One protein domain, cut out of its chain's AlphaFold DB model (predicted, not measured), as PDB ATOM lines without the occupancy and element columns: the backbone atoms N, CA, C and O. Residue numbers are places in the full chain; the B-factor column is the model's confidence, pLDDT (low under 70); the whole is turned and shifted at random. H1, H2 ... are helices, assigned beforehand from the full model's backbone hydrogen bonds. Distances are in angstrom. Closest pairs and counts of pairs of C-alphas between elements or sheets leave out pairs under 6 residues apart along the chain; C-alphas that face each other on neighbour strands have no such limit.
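Overview. This is residues 2 to 54 of the 219 residues of the protein "zf-HC2 domain-containing protein" of bacterium (UniProt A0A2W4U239). Two longer helices, H3 and H4, meet near their ends as a V, and two short helices, H1 and H2, lie to one side of the plane of that V, H1 over its face nearer the corner and H2 over the opening between the two arms. The far part of H4 with the tail after it, residues 45 to 54, sticks out from a compact body and makes the length. You are reading 53 residues with four named helices in the order H1, H2, H3, H4 and no named strand; the class is all helix. The whole is only just compact, close to loose, with a radius of gyration of the C-alphas of 11.8 A, and its outline is elongated, spanning 36 by 23 by 16 A.

Along the chain. Begin at Thr 2 and find C-alpha 3 at (270.254, 236.262, 209.193), where H1 starts; it holds residues 3 to 8. After Arg 9 comes H2, residues 10 to 14. Residues 15 to 19 then lead to H3, residues 20 to 32, which runs 18.4 A from C-alpha 20 at (270.392, 230.335, 191.013) to C-alpha 32. Past Cys 33 you reach H4, residues 34 to 51, the longest helix at 25.8 A; it ends at C-alpha 51, at (252.330, 249.124, 193.108).

Arrangement. Look first at H1 and H2, which meet only through their link. H1 is close to H3 but not clearly touching it; the closest C-alphas, those of Phe 6 and Met 26, are 6.6 A apart, and the two helices run opposite ways at a steep tilt of 44 degrees. H1 and H4 only just touch, with 3 pairs of C-alphas within 8 A, and on H4 with residue 36 alone; the closest C-alphas are those of Cys 3 and Cys 36, 6.9 A apart. These two run the same way at a shallow tilt of 30 degrees. Next, H2 is close to H3 but not clearly touching it, the closest C-alphas being those of Tyr 13 and Ala 23, 6.3 A apart. H2 and H4 are near each other, with 7 pairs of C-alphas within 10 A. H3 and H4 touch only at the corner by their link, through residues 29 to 31 and 36 to 40; the closest C-alphas, those of Leu 30 and Ala 37, are 5.1 A apart. They run opposite ways at a steep tilt of 68 degrees, only just short of about perpendicular. In H1, H2, H3 and H4 you will find every O i to N i+4 pair within hydrogen-bond range.

Size, cuts and confidence. The two C-alphas farthest apart are those of Thr 2 and Pro 54, at 37.8 A. Residues 45 to 54, of which 45 to 51 belong to H4, stand free; the body without them spans 24 by 18 by 15 A. The printed part has no cut, and its three links between helices are tight. The mean pLDDT of the printed part is 96.9, and no printed residue is under 70.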
ATOM      1  N   THR A   2     273.575 233.007 207.611       97.38
ATOM      2  CA  THR A   2     273.103 233.712 208.805       97.38
ATOM      3  C   THR A   2     272.011 234.726 208.442       97.38
ATOM      4  O   THR A   2     271.856 235.087 207.277       97.38
ATOM      5  N   CYS A   3     271.260 235.219 209.432       97.38
ATOM      6  CA  CYS A   3     270.254 236.262 209.193       97.38
ATOM      7  C   CYS A   3     270.879 237.579 208.699       97.38
ATOM      8  O   CYS A   3     270.250 238.311 207.947       97.38
ATOM      9  N   GLN A   4     272.115 237.883 209.110       97.62
ATOM     10  CA  GLN A   4     272.838 239.082 208.667       97.62
ATOM     11  C   GLN A   4     273.207 238.982 207.184       97.62
ATOM     12  O   GLN A   4     272.917 239.889 206.413       97.62
ATOM     13  N   GLU A   5     273.762 237.838 206.768       97.38
ATOM     14  CA  GLU A   5     274.033 237.550 205.353       97.38
ATOM     15  C   GLU A   5     272.755 237.588 204.513       97.38
ATOM     16  O   GLU A   5     272.775 238.074 203.387       97.38
ATOM     17  N   PHE A   6     271.644 237.089 205.064       98.00
ATOM     18  CA  PHE A   6     270.345 237.145 204.409       98.00
ATOM     19  C   PHE A   6     269.911 238.592 204.152       98.00
ATOM     20  O   PHE A   6     269.595 238.941 203.020       98.00
ATOM     21  N   LEU A   7     269.916 239.439 205.186       97.75
ATOM     22  CA  LEU A   7     269.468 240.829 205.073       97.75
ATOM     23  C   LEU A   7     270.356 241.646 204.132       97.75
ATOM     24  O   LEU A   7     269.832 242.408 203.325       97.75
ATOM     25  N   ALA A   8     271.673 241.440 204.181       97.56
ATOM     26  CA  ALA A   8     272.623 242.137 203.316       97.56
ATOM     27  C   ALA A   8     272.411 241.855 201.819       97.56
ATOM     28  O   ALA A   8     272.802 242.664 200.986       97.56
ATOM     29  N   ARG A   9     271.810 240.711 201.475       96.88
ATOM     30  CA  ARG A   9     271.600 240.262 200.090       96.88
ATOM     31  C   ARG A   9     270.127 240.192 199.697       96.88
ATOM     32  O   ARG A   9     269.791 239.685 198.629       96.88
ATOM     33  N   TYR A  10     269.238 240.662 200.571       97.81
ATOM     34  CA  TYR A  10     267.805 240.504 200.378       97.81
ATOM     35  C   TYR A  10     267.273 241.334 199.207       97.81
ATOM     36  O   TYR A  10     266.394 240.850 198.502       97.81
ATOM     37  N   SER A  11     267.803 242.541 198.976       97.31
ATOM     38  CA  SER A  11     267.432 243.359 197.812       97.31
ATOM     39  C   SER A  11     267.721 242.619 196.513       97.31
ATOM     40  O   SER A  11     266.823 242.430 195.705       97.31
ATOM     41  N   ASP A  12     268.930 242.079 196.375       97.94
ATOM     42  CA  ASP A  12     269.343 241.346 195.177       97.94
ATOM     43  C   ASP A  12     268.501 240.082 194.973       97.94
ATOM     44  O   ASP A  12     268.204 239.695 193.844       97.94
ATOM     45  N   TYR A  13     268.101 239.428 196.069       97.56
ATOM     46  CA  TYR A  13     267.171 238.303 196.029       97.56
ATOM     47  C   TYR A  13     265.761 238.720 195.594       97.56
ATOM     48  O   TYR A  13     265.123 238.000 194.827       97.56
ATOM     49  N   LEU A  14     265.267 239.857 196.088       96.88
ATOM     50  CA  LEU A  14     263.947 240.393 195.757       96.88
ATOM     51  C   LEU A  14     263.867 240.844 194.292       96.88
ATOM     52  O   LEU A  14     262.836 240.628 193.660       96.88
ATOM     53  N   ASP A  15     264.958 241.411 193.778       96.38
ATOM     54  CA  ASP A  15     265.107 241.910 192.406       96.38
ATOM     55  C   ASP A  15     265.576 240.824 191.415       96.38
ATOM     56  O   ASP A  15     265.864 241.121 190.258       96.38
ATOM     57  N   GLU A  16     265.665 239.564 191.857       96.50
ATOM     58  CA  GLU A  16     266.067 238.406 191.042       96.50
ATOM     59  C   GLU A  16     267.458 238.552 190.383       96.50
ATOM     60  O   GLU A  16     267.733 237.988 189.324       96.50
ATOM     61  N   MET A  17     268.371 239.278 191.033       97.62
ATOM     62  CA  MET A  17     269.732 239.538 190.543       97.62
ATOM     63  C   MET A  17     270.768 238.501 191.003       97.62
ATOM     64  O   MET A  17     271.919 238.530 190.561       97.62
ATOM     65  N   LEU A  18     270.392 237.598 191.910       96.56
ATOM     66  CA  LEU A  18     271.280 236.553 192.419       96.56
ATOM     67  C   LEU A  18     271.414 235.380 191.450       96.56
ATOM     68  O   LEU A  18     270.479 235.027 190.731       96.56
ATOM     69  N   ASP A  19     272.562 234.700 191.501       97.31
ATOM     70  CA  ASP A  19     272.708 233.434 190.791       97.31
ATOM     71  C   ASP A  19     271.753 232.360 191.366       97.31
ATOM     72  O   ASP A  19     271.369 232.422 192.543       97.31
ATOM     73  N   PRO A  20     271.376 231.331 190.582       96.50
ATOM     74  CA  PRO A  20     270.392 230.335 191.013       96.50
ATOM     75  C   PRO A  20     270.764 229.577 192.298       96.50
ATOM     76  O   PRO A  20     269.889 229.212 193.085       96.50
ATOM     77  N   VAL A  21     272.055 229.329 192.537       97.06
ATOM     78  CA  VAL A  21     272.545 228.622 193.729       97.06
ATOM     79  C   VAL A  21     272.428 229.519 194.959       97.06
ATOM     80  O   VAL A  21     272.088 229.059 196.053       97.06
ATOM     81  N   GLU A  22     272.703 230.809 194.813       96.69
ATOM     82  CA  GLU A  22     272.512 231.799 195.872       96.69
ATOM     83  C   GLU A  22     271.041 232.051 196.180       96.69
ATOM     84  O   GLU A  22     270.663 232.021 197.356       96.69
ATOM     85  N   ALA A  23     270.195 232.173 195.160       97.69
ATOM     86  CA  ALA A  23     268.750 232.281 195.325       97.69
ATOM     87  C   ALA A  23     268.162 231.056 196.053       97.69
ATOM     88  O   ALA A  23     267.352 231.202 196.970       97.69
ATOM     89  N   ALA A  24     268.625 229.841 195.730       97.75
ATOM     90  CA  ALA A  24     268.214 228.624 196.434       97.75
ATOM     91  C   ALA A  24     268.649 228.627 197.909       97.75
ATOM     92  O   ALA A  24     267.875 228.253 198.794       97.75
ATOM     93  N   ARG A  25     269.871 229.095 198.201       97.69
ATOM     94  CA  ARG A  25     270.348 229.268 199.583       97.69
ATOM     95  C   ARG A  25     269.480 230.278 200.346       97.69
ATOM     96  O   ARG A  25     269.155 230.022 201.507       97.69
ATOM     97  N   MET A  26     269.096 231.389 199.710       97.94
ATOM     98  CA  MET A  26     268.224 232.426 200.288       97.94
ATOM     99  C   MET A  26     266.847 231.850 200.618       97.94
ATOM    100  O   MET A  26     266.367 231.980 201.746       97.94
ATOM    101  N   HIS A  27     266.262 231.122 199.666       97.81
ATOM    102  CA  HIS A  27     264.976 230.454 199.835       97.81
ATOM    103  C   HIS A  27     264.998 229.424 200.974       97.81
ATOM    104  O   HIS A  27     264.118 229.424 201.831       97.81
ATOM    105  N   HIS A  28     266.042 228.593 201.052       98.19
ATOM    106  CA  HIS A  28     266.198 227.634 202.148       98.19
ATOM    107  C   HIS A  28     266.217 228.330 203.520       98.19
ATOM    108  O   HIS A  28     265.625 227.839 204.482       98.19
ATOM    109  N   HIS A  29     266.878 229.485 203.637       98.19
ATOM    110  CA  HIS A  29     266.874 230.249 204.883       98.19
ATOM    111  C   HIS A  29     265.500 230.837 205.211       98.19
ATOM    112  O   HIS A  29     265.093 230.775 206.367       98.19
ATOM    113  N   LEU A  30     264.764 231.344 204.216       97.62
ATOM    114  CA  LEU A  30     263.392 231.834 204.408       97.62
ATOM    115  C   LEU A  30     262.468 230.764 204.980       97.62
ATOM    116  O   LEU A  30     261.710 231.042 205.906       97.62
ATOM    117  N   VAL A  31     262.562 229.536 204.472       97.88
ATOM    118  CA  VAL A  31     261.762 228.411 204.971       97.88
ATOM    119  C   VAL A  31     262.160 228.036 206.405       97.88
ATOM    120  O   VAL A  31     261.301 227.688 207.213       97.88
ATOM    121  N   GLY A  32     263.449 228.131 206.744       96.38
ATOM    122  CA  GLY A  32     263.977 227.737 208.054       96.38
ATOM    123  C   GLY A  32     263.950 228.816 209.146       96.38
ATOM    124  O   GLY A  32     264.143 228.487 210.316       96.38
ATOM    125  N   CYS A  33     263.741 230.091 208.807       98.06
ATOM    126  CA  CYS A  33     263.913 231.217 209.729       98.06
ATOM    127  C   CYS A  33     262.653 232.090 209.822       98.06
ATOM    128  O   CYS A  33     262.342 232.880 208.931       98.06
ATOM    129  N   ALA A  34     261.948 232.009 210.956       97.12
ATOM    130  CA  ALA A  34     260.684 232.722 211.161       97.12
ATOM    131  C   ALA A  34     260.814 234.259 211.141       97.12
ATOM    132  O   ALA A  34     259.873 234.946 210.732       97.12
ATOM    133  N   SER A  35     261.950 234.818 211.575       96.94
ATOM    134  CA  SER A  35     262.182 236.269 211.557       96.94
ATOM    135  C   SER A  35     262.391 236.786 210.134       96.94
ATOM    136  O   SER A  35     261.721 237.737 209.734       96.94
ATOM    137  N   CYS A  36     263.236 236.121 209.343       97.69
ATOM    138  CA  CYS A  36     263.466 236.466 207.940       97.69
ATOM    139  C   CYS A  36     262.211 236.239 207.083       97.69
ATOM    140  O   CYS A  36     261.894 237.077 206.247       97.69
ATOM    141  N   ALA A  37     261.425 235.191 207.356       97.81
ATOM    142  CA  ALA A  37     260.126 234.989 206.711       97.81
ATOM    143  C   ALA A  37     259.123 236.111 207.029       97.81
ATOM    144  O   ALA A  37     258.323 236.504 206.183       97.81
ATOM    145  N   ARG A  38     259.135 236.642 208.260       97.88
ATOM    146  CA  ARG A  38     258.303 237.803 208.608       97.88
ATOM    147  C   ARG A  38     258.756 239.046 207.850       97.88
ATOM    148  O   ARG A  38     257.898 239.756 207.337       97.88
ATOM    149  N   TYR A  39     260.062 239.290 207.795       97.50
ATOM    150  CA  TYR A  39     260.633 240.409 207.054       97.50
ATOM    151  C   TYR A  39     260.242 240.355 205.571       97.50
ATOM    152  O   TYR A  39     259.693 241.329 205.064       97.50
ATOM    153  N   ASP A  40     260.388 239.194 204.927       98.06
ATOM    154  CA  ASP A  40     260.012 239.014 203.521       98.06
ATOM    155  C   ASP A  40     258.536 239.336 203.255       98.06
ATOM    156  O   ASP A  40     258.218 240.109 202.353       98.06
ATOM    157  N   ARG A  41     257.630 238.843 204.108       97.75
ATOM    158  CA  ARG A  41     256.199 239.162 203.996       97.75
ATOM    159  C   ARG A  41     255.912 240.656 204.117       97.75
ATOM    160  O   ARG A  41     255.090 241.171 203.366       97.75
ATOM    161  N   VAL A  42     256.549 241.345 205.066       97.81
ATOM    162  CA  VAL A  42     256.334 242.786 205.277       97.81
ATOM    163  C   VAL A  42     256.820 243.581 204.070       97.81
ATOM    164  O   VAL A  42     256.086 244.434 203.578       97.81
ATOM    165  N   VAL A  43     258.019 243.280 203.564       97.44
ATOM    166  CA  VAL A  43     258.586 243.998 202.415       97.44
ATOM    167  C   VAL A  43     257.760 243.757 201.157       97.44
ATOM    168  O   VAL A  43     257.378 244.717 200.489       97.44
ATOM    169  N   ARG A  44     257.404 242.502 200.858       96.62
ATOM    170  CA  ARG A  44     256.571 242.174 199.691       96.62
ATOM    171  C   ARG A  44     255.193 242.819 199.771       96.62
ATOM    172  O   ARG A  44     254.743 243.388 198.782       96.62
ATOM    173  N   ARG A  45     254.563 242.827 200.951       97.06
ATOM    174  CA  ARG A  45     253.281 243.518 201.136       97.06
ATOM    175  C   ARG A  45     253.411 245.030 200.955       97.06
ATOM    176  O   ARG A  45     252.540 245.646 200.355       97.06
ATOM    177  N   GLY A  46     254.493 245.630 201.446       96.81
ATOM    178  CA  GLY A  46     254.788 247.043 201.206       96.81
ATOM    179  C   GLY A  46     254.943 247.349 199.715       96.81
ATOM    180  O   GLY A  46     254.381 248.325 199.225       96.81
ATOM    181  N   LEU A  47     255.636 246.479 198.978       96.19
ATOM    182  CA  LEU A  47     255.815 246.620 197.536       96.19
ATOM    183  C   LEU A  47     254.492 246.500 196.769       96.19
ATOM    184  O   LEU A  47     254.273 247.250 195.823       96.19
ATOM    185  N   GLU A  48     253.597 245.600 197.180       95.25
ATOM    186  CA  GLU A  48     252.237 245.513 196.628       95.25
ATOM    187  C   GLU A  48     251.470 246.826 196.816       95.25
ATOM    188  O   GLU A  48     250.948 247.362 195.846       95.25
ATOM    189  N   LEU A  49     251.484 247.398 198.024       96.25
ATOM    190  CA  LEU A  49     250.813 248.673 198.303       96.25
ATOM    191  C   LEU A  49     251.378 249.826 197.464       96.25
ATOM    192  O   LEU A  49     250.626 250.670 196.986       96.25
ATOM    193  N   VAL A  50     252.697 249.866 197.262       95.06
ATOM    194  CA  VAL A  50     253.332 250.876 196.399       95.06
ATOM    195  C   VAL A  50     252.925 250.684 194.937       95.06
ATOM    196  O   VAL A  50     252.700 251.666 194.239       95.06
ATOM    197  N   ARG A  51     252.791 249.438 194.472       91.94
ATOM    198  CA  ARG A  51     252.330 249.124 193.108       91.94
ATOM    199  C   ARG A  51     250.855 249.456 192.882       91.94
ATOM    200  O   ARG A  51     250.468 249.686 191.743       91.94
ATOM    201  N   GLU A  52     250.051 249.480 193.941       94.12
ATOM    202  CA  GLU A  52     248.643 249.895 193.901       94.12
ATOM    203  C   GLU A  52     248.472 251.425 193.804       94.12
ATOM    204  O   GLU A  52     247.365 251.900 193.544       94.12
ATOM    205  N   LEU A  53     249.538 252.214 193.995       94.06
ATOM    206  CA  LEU A  53     249.461 253.669 193.866       94.06
ATOM    207  C   LEU A  53     249.155 254.087 192.416       94.06
ATOM    208  O   LEU A  53     249.616 253.441 191.472       94.06
ATOM    209  N   PRO A  54     248.418 255.198 192.214       91.62
ATOM    210  CA  PRO A  54     248.172 255.738 190.884       91.62
ATOM    211  C   PRO A  54     249.479 255.982 190.133       91.62
ATOM    212  O   PRO A  54     250.433 256.534 190.687       91.62
TER     213      PRO A  54